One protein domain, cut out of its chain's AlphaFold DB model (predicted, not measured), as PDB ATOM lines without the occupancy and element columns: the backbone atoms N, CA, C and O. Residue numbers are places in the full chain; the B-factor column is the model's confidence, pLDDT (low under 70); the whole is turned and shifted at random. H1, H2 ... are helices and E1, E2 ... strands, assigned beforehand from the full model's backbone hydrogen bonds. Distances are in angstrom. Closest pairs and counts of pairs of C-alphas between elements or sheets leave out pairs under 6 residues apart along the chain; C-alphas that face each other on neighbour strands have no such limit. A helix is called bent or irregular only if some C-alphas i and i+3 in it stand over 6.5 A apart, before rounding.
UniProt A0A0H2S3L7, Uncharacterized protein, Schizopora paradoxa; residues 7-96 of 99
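This is residues 7 to 96 of the 99 residues of an uncharacterized protein of Schizopora paradoxa (UniProt A0A0H2S3L7). A long ribbon of strands, E1, E2 and E3, runs along the longest axis, and a smaller three-strand meander, E4, E5 and E6, turns away from E2 to one side, giving one strongly twisted, branched sheet. H1 sits in the angle between the ribbon and this meander, and H2 packs on H1 away from the ribbon; the tip of the loop after E2, residues 29 to 34, sticks out. The printed part has 90 residues, with three named helices and seven named strands in the order E1 E2 E3 H1 H2 E4 E5 E6 H3 E7, and its class is mixed, helices and strands. The sheet's pairs are antiparallel except E1 and E7, which are parallel. The whole is compact, with a radius of gyration of the C-alphas of 12.9 A and spans of 41 by 28 by 22 A.

E2, residues 18 to 27, is the longest strand at 29.4 A and begins at C-alpha 18 (92.066, 111.851, 89.109). E1, residues 7 to 15, measures 22.3 A, begins at C-alpha 7 (108.542, 109.596, 102.572) and bends by 54 degrees at residue 12. E3 is residues 36 to 39, 10.4 A; E4 is 64 to 67, 10.1 A; E5 is 71 to 74, 9.7 A; E6 is 80 to 82, 6.5 A; E7 is 93 to 95, 6.7 A, and ends at C-alpha 95 (103.551, 111.618, 105.532). H1 is residues 42 to 49, 10.9 A; H2, 52 to 55, and H3, 83 to 86, each measure 5.0 A.

E1 lies on one side of E2, with N 8 and O 24 at 2.8 A. E3 and E4 lie on the other side, with N 25 and O 38 at 2.9 A and N 21 and O 65 at 2.8 A. E5 pairs with E4, N 66 and O 73 at 2.8 A, and with E6, N 72 and O 81 at 2.8 A. The edge strand E7 pairs with E1, N 7 and O 93 at 2.8 A. H1 is on the sheet at a height of 7.5 A, over none of its strands, but only just: 2 of its C-alphas fall on E4. H1 touches H2, the closest C-alphas being those of Lys 47 and Ala 55, 4.6 A. H3 stands at the sheet's level, height 0.3 A. H1 is only just irregular, C-alphas 43 and 46 being 6.7 A apart; 2 of its 4 O i to N i+4 pairs are within hydrogen-bond range, and H2 and H3 are too short for such a pair.

The C-alphas of Arg 16 and Gly 31 are the two farthest apart, 41.1 A. The printed part has no cut, and no link is long. Mean pLDDT of the printed part is 85.9; residues 30 to 33, 51 to 57 and 90 are under 70.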
ATOM      1  N   LEU A   7     109.189 109.401 103.864       91.31
ATOM      2  CA  LEU A   7     108.542 109.596 102.572       91.31
ATOM      3  C   LEU A   7     107.474 110.677 102.709       91.31
ATOM      4  O   LEU A   7     106.574 110.588 103.544       91.31
ATOM      5  N   LEU A   8     107.568 111.691 101.862       93.31
ATOM      6  CA  LEU A   8     106.572 112.737 101.722       93.31
ATOM      7  C   LEU A   8     105.756 112.483 100.457       93.31
ATOM      8  O   LEU A   8     106.325 112.317  99.380       93.31
ATOM      9  N   ILE A   9     104.434 112.440 100.598       94.19
ATOM     10  CA  ILE A   9     103.502 112.199  99.499       94.19
ATOM     11  C   ILE A   9     102.713 113.477  99.257       94.19
ATOM     12  O   ILE A   9     102.004 113.957 100.140       94.19
ATOM     13  N   GLU A  10     102.851 114.035  98.058       95.31
ATOM     14  CA  GLU A  10     102.306 115.351  97.725       95.31
ATOM     15  C   GLU A  10     101.526 115.287  96.427       95.31
ATOM     16  O   GLU A  10     101.980 114.714  95.433       95.31
ATOM     17  N   ARG A  11     100.349 115.913  96.416       94.94
ATOM     18  CA  ARG A  11      99.584 116.093  95.187       94.94
ATOM     19  C   ARG A  11     100.334 117.070  94.281       94.94
ATOM     20  O   ARG A  11     100.534 118.220  94.653       94.94
ATOM     21  N   CYS A  12     100.678 116.638  93.073       94.50
ATOM     22  CA  CYS A  12     101.380 117.463  92.086       94.50
ATOM     23  C   CYS A  12     100.505 117.863  90.888       94.50
ATOM     24  O   CYS A  12     100.948 118.618  90.028       94.50
ATOM     25  N   GLY A  13      99.282 117.331  90.782       93.88
ATOM     26  CA  GLY A  13      98.391 117.650  89.668       93.88
ATOM     27  C   GLY A  13      97.163 116.753  89.580       93.88
ATOM     28  O   GLY A  13      96.664 116.243  90.588       93.88
ATOM     29  N   SER A  14      96.671 116.580  88.354       92.38
ATOM     30  CA  SER A  14      95.552 115.695  88.025       92.38
ATOM     31  C   SER A  14      95.668 115.126  86.610       92.38
ATOM     32  O   SER A  14      96.094 115.835  85.698       92.38
ATOM     33  N   HIS A  15      95.233 113.883  86.404       87.81
ATOM     34  CA  HIS A  15      95.110 113.228  85.103       87.81
ATOM     35  C   HIS A  15      93.670 112.744  84.924       87.81
ATOM     36  O   HIS A  15      93.198 111.938  85.717       87.81
ATOM     37  N   ARG A  16      92.958 113.231  83.896       89.38
ATOM     38  CA  ARG A  16      91.557 112.842  83.608       89.38
ATOM     39  C   ARG A  16      90.605 112.983  84.813       89.38
ATOM     40  O   ARG A  16      89.697 112.183  84.985       89.38
ATOM     41  N   GLY A  17      90.819 114.004  85.643       88.50
ATOM     42  CA  GLY A  17      90.032 114.243  86.859       88.50
ATOM     43  C   GLY A  17      90.528 113.500  88.105       88.50
ATOM     44  O   GLY A  17      90.127 113.860  89.207       88.50
ATOM     45  N   GLU A  18      91.452 112.545  87.972       89.88
ATOM     46  CA  GLU A  18      92.066 111.851  89.109       89.88
ATOM     47  C   GLU A  18      93.295 112.620  89.627       89.88
ATOM     48  O   GLU A  18      94.116 113.071  88.821       89.88
ATOM     49  N   PRO A  19      93.469 112.801  90.948       92.38
ATOM     50  CA  PRO A  19      94.637 113.478  91.504       92.38
ATOM     51  C   PRO A  19      95.923 112.656  91.305       92.38
ATOM     52  O   PRO A  19      95.951 111.451  91.553       92.38
ATOM     53  N   ILE A  20      96.999 113.336  90.892       95.62
ATOM     54  CA  ILE A  20      98.343 112.759  90.750       95.62
ATOM     55  C   ILE A  20      99.191 113.158  91.951       95.62
ATOM     56  O   ILE A  20      99.170 114.317  92.373       95.62
ATOM     57  N   TYR A  21      99.988 112.212  92.430       96.69
ATOM     58  CA  TYR A  21     100.899 112.355  93.549       96.69
ATOM     59  C   TYR A  21     102.335 112.041  93.142       96.69
ATOM     60  O   TYR A  21     102.584 111.185  92.289       96.69
ATOM     61  N   ILE A  22     103.272 112.713  93.798       96.12
ATOM     62  CA  ILE A  22     104.690 112.360  93.823       96.12
ATOM     63  C   ILE A  22     105.058 111.880  95.221       96.12
ATOM     64  O   ILE A  22     104.442 112.281  96.208       96.12
ATOM     65  N   ILE A  23     106.070 111.022  95.291       94.56
ATOM     66  CA  ILE A  23     106.623 110.529  96.550       94.56
ATOM     67  C   ILE A  23     108.083 110.956  96.606       94.56
ATOM     68  O   ILE A  23     108.863 110.601  95.722       94.56
ATOM     69  N   THR A  24     108.459 111.712  97.630       94.56
ATOM     70  CA  THR A  24     109.822 112.213  97.829       94.56
ATOM     71  C   THR A  24     110.404 111.591  99.086       94.56
ATOM     72  O   THR A  24     109.815 111.692 100.160       94.56
ATOM     73  N   LYS A  25     111.577 110.966  98.977       92.12
ATOM     74  CA  LYS A  25     112.314 110.483 100.145       92.12
ATOM     75  C   LYS A  25     113.243 111.569 100.647       92.12
ATOM     76  O   LYS A  25     114.095 112.046  99.902       92.12
ATOM     77  N   HIS A  26     113.100 111.915 101.917       91.06
ATOM     78  CA  HIS A  26     113.982 112.831 102.621       91.06
ATOM     79  C   HIS A  26     114.929 112.047 103.524       91.06
ATOM     80  O   HIS A  26     114.492 111.250 104.353       91.06
ATOM     81  N   ILE A  27     116.230 112.300 103.377       87.69
ATOM     82  CA  ILE A  27     117.286 111.743 104.223       87.69
ATOM     83  C   ILE A  27     117.937 112.903 104.995       87.69
ATOM     84  O   ILE A  27     118.616 113.736 104.381       87.69
ATOM     85  N   PRO A  28     117.709 113.004 106.319       81.56
ATOM     86  CA  PRO A  28     118.239 114.091 107.136       81.56
ATOM     87  C   PRO A  28     119.769 114.038 107.278       81.56
ATOM     88  O   PRO A  28     120.402 113.004 107.079       81.56
ATOM     89  N   ALA A  29     120.371 115.170 107.664       75.44
ATOM     90  CA  ALA A  29     121.829 115.353 107.717       75.44
ATOM     91  C   ALA A  29     122.572 114.395 108.668       75.44
ATOM     92  O   ALA A  29     123.775 114.170 108.517       75.44
ATOM     93  N   LYS A  30     121.881 113.851 109.681       65.38
ATOM     94  CA  LYS A  30     122.446 112.884 110.633       65.38
ATOM     95  C   LYS A  30     122.671 111.543 109.922       65.38
ATOM     96  O   LYS A  30     121.847 110.644 109.996       65.38
ATOM     97  N   GLY A  31     123.789 111.439 109.206       62.06
ATOM     98  CA  GLY A  31     124.222 110.239 108.485       62.06
ATOM     99  C   GLY A  31     124.743 110.519 107.073       62.06
ATOM    100  O   GLY A  31     125.581 109.770 106.583       62.06
ATOM    101  N   ILE A  32     124.307 111.612 106.432       60.66
ATOM    102  CA  ILE A  32     124.767 112.051 105.104       60.66
ATOM    103  C   ILE A  32     124.805 113.583 105.083       60.66
ATOM    104  O   ILE A  32     123.781 114.226 105.300       60.66
ATOM    105  N   ASN A  33     125.967 114.175 104.798       69.62
ATOM    106  CA  ASN A  33     126.116 115.622 104.637       69.62
ATOM    107  C   ASN A  33     126.556 115.920 103.192       69.62
ATOM    108  O   ASN A  33     127.616 115.427 102.792       69.62
ATOM    109  N   PRO A  34     125.780 116.670 102.383       75.50
ATOM    110  CA  PRO A  34     124.532 117.387 102.697       75.50
ATOM    111  C   PRO A  34     123.279 116.484 102.786       75.50
ATOM    112  O   PRO A  34     123.305 115.368 102.257       75.50
ATOM    113  N   PRO A  35     122.170 116.972 103.396       79.19
ATOM    114  CA  PRO A  35     120.863 116.317 103.325       79.19
ATOM    115  C   PRO A  35     120.489 116.001 101.879       79.19
ATOM    116  O   PRO A  35     120.772 116.787 100.972       79.19
ATOM    117  N   ARG A  36     119.814 114.872 101.661       84.94
ATOM    118  CA  ARG A  36     119.378 114.462 100.320       84.94
ATOM    119  C   ARG A  36     117.867 114.335 100.272       84.94
ATOM    120  O   ARG A  36     117.256 113.795 101.191       84.94
ATOM    121  N   ALA A  37     117.287 114.808  99.180       89.38
ATOM    122  CA  ALA A  37     115.901 114.560  98.829       89.38
ATOM    123  C   ALA A  37     115.838 114.123  97.368       89.38
ATOM    124  O   ALA A  37     116.503 114.718  96.519       89.38
ATOM    125  N   TYR A  38     115.077 113.074  97.077       92.00
ATOM    126  CA  TYR A  38     114.870 112.611  95.708       92.00
ATOM    127  C   TYR A  38     113.475 112.021  95.531       92.00
ATOM    128  O   TYR A  38     112.926 111.395  96.440       92.00
ATOM    129  N   SER A  39     112.904 112.225  94.345       93.75
ATOM    130  CA  SER A  39     111.635 111.608  93.971       93.75
ATOM    131  C   SER A  39     111.821 110.108  93.762       93.75
ATOM    132  O   SER A  39     112.719 109.669  93.042       93.75
ATOM    133  N   ILE A  40     110.954 109.327  94.392       93.19
ATOM    134  CA  ILE A  40     110.928 107.876  94.295       93.19
ATOM    135  C   ILE A  40     110.329 107.466  92.950       93.19
ATOM    136  O   ILE A  40     109.245 107.913  92.566       93.19
ATOM    137  N   ARG A  41     111.038 106.593  92.232       93.94
ATOM    138  CA  ARG A  41     110.524 105.950  91.018       93.94
ATOM    139  C   ARG A  41     109.668 104.749  91.403       93.94
ATOM    140  O   ARG A  41     109.896 104.118  92.431       93.94
ATOM    141  N   CYS A  42     108.741 104.373  90.530       93.06
ATOM    142  CA  CYS A  42     107.901 103.186  90.683       93.06
ATOM    143  C   CYS A  42     108.720 101.930  91.015       93.06
ATOM    144  O   CYS A  42     108.361 101.209  91.935       93.06
ATOM    145  N   MET A  43     109.836 101.697  90.319       90.94
ATOM    146  CA  MET A  43     110.712 100.544  90.586       90.94
ATOM    147  C   MET A  43     111.413 100.570  91.955       90.94
ATOM    148  O   MET A  43     111.836  99.529  92.441       90.94
ATOM    149  N   ASP A  44     111.558 101.743  92.577       89.62
ATOM    150  CA  ASP A  44     112.231 101.875  93.873       89.62
ATOM    151  C   ASP A  44     111.232 101.845  95.038       89.62
ATOM    152  O   ASP A  44     111.598 101.484  96.154       89.62
ATOM    153  N   LEU A  45     109.964 102.201  94.795       88.12
ATOM    154  CA  LEU A  45     108.955 102.355  95.846       88.12
ATOM    155  C   LEU A  45     108.698 101.057  96.617       88.12
ATOM    156  O   LEU A  45     108.528 101.099  97.832       88.12
ATOM    157  N   GLY A  46     108.709  99.909  95.933       82.06
ATOM    158  CA  GLY A  46     108.571  98.607  96.585       82.06
ATOM    159  C   GLY A  46     109.671  98.382  97.621       82.06
ATOM    160  O   GLY A  46     109.380  98.095  98.777       82.06
ATOM    161  N   LYS A  47     110.926  98.624  97.236       81.94
ATOM    162  CA  LYS A  47     112.078  98.504  98.136       81.94
ATOM    163  C   LYS A  47     112.019  99.496  99.298       81.94
ATOM    164  O   LYS A  47     112.396  99.143 100.410       81.94
ATOM    165  N   GLU A  48     111.589 100.723  99.018       82.38
ATOM    166  CA  GLU A  48     111.616 101.832  99.975       82.38
ATOM    167  C   GLU A  48     110.445 101.826 100.968       82.38
ATOM    168  O   GLU A  48     110.601 102.385 102.043       82.38
ATOM    169  N   ALA A  49     109.287 101.248 100.630       77.75
ATOM    170  CA  ALA A  49     108.082 101.339 101.469       77.75
ATOM    171  C   ALA A  49     107.397  99.996 101.766       77.75
ATOM    172  O   ALA A  49     106.440  99.948 102.534       77.75
ATOM    173  N   LEU A  50     107.806  98.918 101.092       74.31
ATOM    174  CA  LEU A  50     107.226  97.580 101.246       74.31
ATOM    175  C   LEU A  50     108.307  96.529 101.563       74.31
ATOM    176  O   LEU A  50     107.995  95.363 101.777       74.31
ATOM    177  N   GLY A  51     109.582  96.920 101.627       68.50
ATOM    178  CA  GLY A  51     110.709  96.015 101.838       68.50
ATOM    179  C   GLY A  51     111.092  95.191 100.601       68.50
ATOM    180  O   GLY A  51     110.611  95.394  99.487       68.50
ATOM    181  N   ASN A  52     112.009  94.236 100.791       61.81
ATOM    182  CA  ASN A  52     112.648  93.513  99.682       61.81
ATOM    183  C   ASN A  52     111.671  92.692  98.820       61.81
ATOM    184  O   ASN A  52     111.937  92.515  97.636       61.81
ATOM    185  N   TYR A  53     110.536  92.236  99.365       57.94
ATOM    186  CA  TYR A  53     109.642  91.311  98.655       57.94
ATOM    187  C   TYR A  53     109.003  91.918  97.392       57.94
ATOM    188  O   TYR A  53     108.820  91.213  96.407       57.94
ATOM    189  N   LYS A  54     108.709  93.228  97.380       60.94
ATOM    190  CA  LYS A  54     108.197  93.939  96.190       60.94
ATOM    191  C   LYS A  54     109.295  94.534  95.315       60.94
ATOM    192  O   LYS A  54     109.014  94.951  94.197       60.94
ATOM    193  N   ALA A  55     110.533  94.607  95.803       60.56
ATOM    194  CA  ALA A  55     111.650  95.128  95.018       60.56
ATOM    195  C   ALA A  55     111.971  94.227  93.809       60.56
ATOM    196  O   ALA A  55     112.476  94.709  92.797       60.56
ATOM    197  N   GLU A  56     111.656  92.933  93.909       62.91
ATOM    198  CA  GLU A  56     111.906  91.929  92.868       62.91
ATOM    199  C   GLU A  56     110.841  91.921  91.758       62.91
ATOM    200  O   GLU A  56     111.134  91.504  90.640       62.91
ATOM    201  N   GLU A  57     109.635  92.454  92.012       68.69
ATOM    202  CA  GLU A  57     108.551  92.560  91.015       68.69
ATOM    203  C   GLU A  57     108.850  93.599  89.909       68.69
ATOM    204  O   GLU A  57     108.148  93.672  88.897       68.69
ATOM    205  N   GLY A  58     109.917  94.391  90.064       71.44
ATOM    206  CA  GLY A  58     110.367  95.375  89.084       71.44
ATOM    207  C   GLY A  58     109.560  96.677  89.105       71.44
ATOM    208  O   GLY A  58     109.087  97.132  90.141       71.44
ATOM    209  N   GLY A  59     109.458  97.344  87.952       86.12
ATOM    210  CA  GLY A  59     108.731  98.606  87.794       86.12
ATOM    211  C   GLY A  59     109.272  99.450  86.641       86.12
ATOM    212  O   GLY A  59     110.107  99.003  85.856       86.12
ATOM    213  N   CYS A  60     108.809 100.697  86.529       92.19
ATOM    214  CA  CYS A  60     109.339 101.650  85.549       92.19
ATOM    215  C   CYS A  60     109.969 102.884  86.217       92.19
ATOM    216  O   CYS A  60     109.910 103.059  87.433       92.19
ATOM    217  N   SER A  61     110.564 103.762  85.409       94.12
ATOM    218  CA  SER A  61     111.211 104.995  85.875       94.12
ATOM    219  C   SER A  61     110.247 106.146  86.205       94.12
ATOM    220  O   SER A  61     110.707 107.224  86.568       94.12
ATOM    221  N   GLN A  62     108.932 105.945  86.070       96.00
ATOM    222  CA  GLN A  62     107.922 106.963  86.378       96.00
ATOM    223  C   GLN A  62     107.899 107.281  87.880       96.00
ATOM    224  O   GLN A  62     108.038 106.377  88.701       96.00
ATOM    225  N   THR A  63     107.678 108.547  88.231       96.12
ATOM    226  CA  THR A  63     107.627 109.060  89.618       96.12
ATOM    227  C   THR A  63     106.239 109.558  90.030       96.12
ATOM    228  O   THR A  63     106.042 109.999  91.160       96.12
ATOM    229  N   GLN A  64     105.277 109.510  89.108       96.38
ATOM    230  CA  GLN A  64     103.900 109.943  89.316       96.38
ATOM    231  C   GLN A  64     102.973 108.761  89.593       96.38
ATOM    232  O   GLN A  64     102.984 107.756  88.873       96.38
ATOM    233  N   PHE A  65     102.123 108.934  90.598       95.44
ATOM    234  CA  PHE A  65     101.198 107.923  91.087       95.44
ATOM    235  C   PHE A  65      99.776 108.480  91.153       95.44
ATOM    236  O   PHE A  65      99.564 109.647  91.466       95.44
ATOM    237  N   LEU A  66      98.794 107.640  90.862       95.31
ATOM    238  CA  LEU A  66      97.380 107.901  91.090       95.31
ATOM    239  C   LEU A  66      96.984 107.357  92.462       95.31
ATOM    240  O   LEU A  66      97.517 106.336  92.904       95.31
ATOM    241  N   ASN A  67      96.034 108.024  93.109       91.69
ATOM    242  CA  ASN A  67      95.431 107.533  94.344       91.69
ATOM    243  C   ASN A  67      94.253 106.609  94.022       91.69
ATOM    244  O   ASN A  67      93.204 107.089  93.596       91.69
ATOM    245  N   GLY A  68      94.424 105.304  94.219       86.31
ATOM    246  CA  GLY A  68      93.315 104.355  94.299       86.31
ATOM    247  C   GLY A  68      92.756 104.285  95.721       86.31
ATOM    248  O   GLY A  68      93.261 104.944  96.628       86.31
ATOM    249  N   THR A  69      91.718 103.475  95.939       86.94
ATOM    250  CA  THR A  69      91.107 103.315  97.270       86.94
ATOM    251  C   THR A  69      92.093 102.690  98.259       86.94
ATOM    252  O   THR A  69      92.445 103.301  99.263       86.94
ATOM    253  N   SER A  70      92.601 101.496  97.953       90.06
ATOM    254  CA  SER A  70      93.530 100.741  98.805       90.06
ATOM    255  C   SER A  70      95.004 100.928  98.440       90.06
ATOM    256  O   SER A  70      95.883 100.661  99.263       90.06
ATOM    257  N   ASP A  71      95.280 101.404  97.226       92.06
ATOM    258  CA  ASP A  71      96.604 101.339  96.614       92.06
ATOM    259  C   ASP A  71      96.985 102.656  95.931       92.06
ATOM    260  O   ASP A  71      96.150 103.361  95.364       92.06
ATOM    261  N   MET A  72      98.277 102.970  95.952       92.06
ATOM    262  CA  MET A  72      98.887 103.951  95.062       92.06
ATOM    263  C   MET A  72      99.259 103.248  93.759       92.06
ATOM    264  O   MET A  72      99.932 102.221  93.786       92.06
ATOM    265  N   ARG A  73      98.855 103.792  92.610       93.62
ATOM    266  CA  ARG A  73      99.073 103.155  91.304       93.62
ATOM    267  C   ARG A  73     100.025 103.967  90.441       93.62
ATOM    268  O   ARG A  73      99.798 105.151  90.219       93.62
ATOM    269  N   CYS A  74     101.066 103.349  89.896       94.50
ATOM    270  CA  CYS A  74     101.979 104.010  88.967       94.50
ATOM    271  C   CYS A  74     101.239 104.483  87.709       94.50
ATOM    272  O   CYS A  74     100.597 103.688  87.020       94.50
ATOM    273  N   LEU A  75     101.394 105.762  87.357       94.56
ATOM    274  CA  LEU A  75     100.695 106.372  86.223       94.56
ATOM    275  C   LEU A  75     101.084 105.758  84.865       94.56
ATOM    276  O   LEU A  75     100.300 105.813  83.924       94.56
ATOM    277  N   LYS A  76     102.298 105.196  84.741       94.50
ATOM    278  CA  LYS A  76     102.823 104.674  83.466       94.50
ATOM    279  C   LYS A  76     102.606 103.173  83.290       94.50
ATOM    280  O   LYS A  76     102.100 102.761  82.256       94.50
ATOM    281  N   CYS A  77     103.051 102.358  84.247       93.25
ATOM    282  CA  CYS A  77     103.013 100.895  84.121       93.25
ATOM    283  C   CYS A  77     101.880 100.236  84.917       93.25
ATOM    284  O   CYS A  77     101.766  99.019  84.884       93.25
ATOM    285  N   GLY A  78     101.075 101.011  85.651       92.19
ATOM    286  CA  GLY A  78      99.908 100.498  86.372       92.19
ATOM    287  C   GLY A  78     100.212  99.679  87.628       92.19
ATOM    288  O   GLY A  78      99.280  99.187  88.241       92.19
ATOM    289  N   MET A  79     101.478  99.544  88.029       91.12
ATOM    290  CA  MET A  79     101.865  98.806  89.238       91.12
ATOM    291  C   MET A  79     101.258  99.425  90.504       91.12
ATOM    292  O   MET A  79     101.245 100.651  90.640       91.12
ATOM    293  N   GLU A  80     100.798  98.579  91.425       91.69
ATOM    294  CA  GLU A  80     100.040  98.974  92.616       91.69
ATOM    295  C   GLU A  80     100.834  98.759  93.914       91.69
ATOM    296  O   GLU A  80     101.488  97.732  94.136       91.69
ATOM    297  N   PHE A  81     100.760  99.747  94.803       89.62
ATOM    298  CA  PHE A  81     101.463  99.799  96.079       89.62
ATOM    299  C   PHE A  81     100.454 100.021  97.201       89.62
ATOM    300  O   PHE A  81      99.863 101.093  97.315       89.62
ATOM    301  N   SER A  82     100.267  99.005  98.039       89.88
ATOM    302  CA  SER A  82      99.264  99.040  99.100       89.88
ATOM    303  C   SER A  82      99.558 100.116 100.130       89.88
ATOM    304  O   SER A  82     100.584 100.076 100.813       89.88
ATOM    305  N   LYS A  83      98.599 101.029 100.311       90.56
ATOM    306  CA  LYS A  83      98.669 102.089 101.323       90.56
ATOM    307  C   LYS A  83      98.817 101.522 102.730       90.56
ATOM    308  O   LYS A  83      99.495 102.112 103.567       90.56
ATOM    309  N   PHE A  84      98.182 100.379 102.990       89.25
ATOM    310  CA  PHE A  84      98.242  99.700 104.279       89.25
ATOM    311  C   PHE A  84      99.667  99.277 104.629       89.25
ATOM    312  O   PHE A  84     100.134  99.563 105.728       89.25
ATOM    313  N   TYR A  85     100.360  98.624 103.697       85.81
ATOM    314  CA  TYR A  85     101.734  98.185 103.928       85.81
ATOM    315  C   TYR A  85     102.711  99.357 103.935       85.81
ATOM    316  O   TYR A  85     103.575  99.387 104.803       85.81
ATOM    317  N   MET A  86     102.507 100.363 103.077       86.62
ATOM    318  CA  MET A  86     103.289 101.603 103.118       86.62
ATOM    319  C   MET A  86     103.239 102.235 104.519       86.62
ATOM    320  O   MET A  86     104.272 102.517 105.111       86.62
ATOM    321  N   ARG A  87     102.049 102.391 105.117       86.62
ATOM    322  CA  ARG A  87     101.907 102.944 106.482       86.62
ATOM    323  C   ARG A  87     102.530 102.079 107.585       86.62
ATOM    324  O   ARG A  87     102.686 102.568 108.698       86.62
ATOM    325  N   LYS A  88     102.815 100.803 107.312       82.62
ATOM    326  CA  LYS A  88     103.389  99.852 108.273       82.62
ATOM    327  C   LYS A  88     104.913  99.786 108.238       82.62
ATOM    328  O   LYS A  88     105.470  99.041 109.043       82.62
ATOM    329  N   ASP A  89     105.573 100.503 107.330       73.94
ATOM    330  CA  ASP A  89     107.032 100.492 107.268       73.94
ATOM    331  C   ASP A  89     107.624 100.994 108.596       73.94
ATOM    332  O   ASP A  89     107.306 102.085 109.069       73.94
ATOM    333  N   LEU A  90     108.442 100.152 109.233       67.88
ATOM    334  CA  LEU A  90     109.040 100.437 110.541       67.88
ATOM    335  C   LEU A  90     110.308 101.294 110.440       67.88
ATOM    336  O   LEU A  90     110.785 101.779 111.462       67.88
ATOM    337  N   TYR A  91     110.879 101.444 109.243       77.06
ATOM    338  CA  TYR A  91     112.170 102.096 109.030       77.06
ATOM    339  C   TYR A  91     112.050 103.493 108.424       77.06
ATOM    340  O   TYR A  91     113.031 104.242 108.438       77.06
ATOM    341  N   ILE A  92     110.886 103.842 107.870       79.75
ATOM    342  CA  ILE A  92     110.653 105.138 107.236       79.75
ATOM    343  C   ILE A  92     109.291 105.694 107.655       79.75
ATOM    344  O   ILE A  92     108.254 105.057 107.495       79.75
ATOM    345  N   GLU A  93     109.277 106.937 108.133       86.94
ATOM    346  CA  GLU A  93     108.035 107.648 108.445       86.94
ATOM    347  C   GLU A  93     107.318 108.053 107.139       86.94
ATOM    348  O   GLU A  93     107.921 108.680 106.270       86.94
ATOM    349  N   ILE A  94     106.025 107.747 106.978       88.69
ATOM    350  CA  ILE A  94     105.248 108.176 105.798       88.69
ATOM    351  C   ILE A  94     104.307 109.327 106.150       88.69
ATOM    352  O   ILE A  94     103.492 109.227 107.067       88.69
ATOM    353  N   ARG A  95     104.367 110.408 105.364       90.62
ATOM    354  CA  ARG A  95     103.551 111.618 105.532       90.62
ATOM    355  C   ARG A  95     102.725 111.924 104.292       90.62
ATOM    356  O   ARG A  95     103.210 111.803 103.171       90.62
ATOM    357  N   GLY A  96     101.495 112.388 104.505       89.38
ATOM    358  CA  GLY A  96     100.632 112.880 103.425       89.38
ATOM    359  C   GLY A  96     100.022 111.793 102.538       89.38
ATOM    360  O   GLY A  96      99.496 112.113 101.478       89.38
TER     361      GLY A  96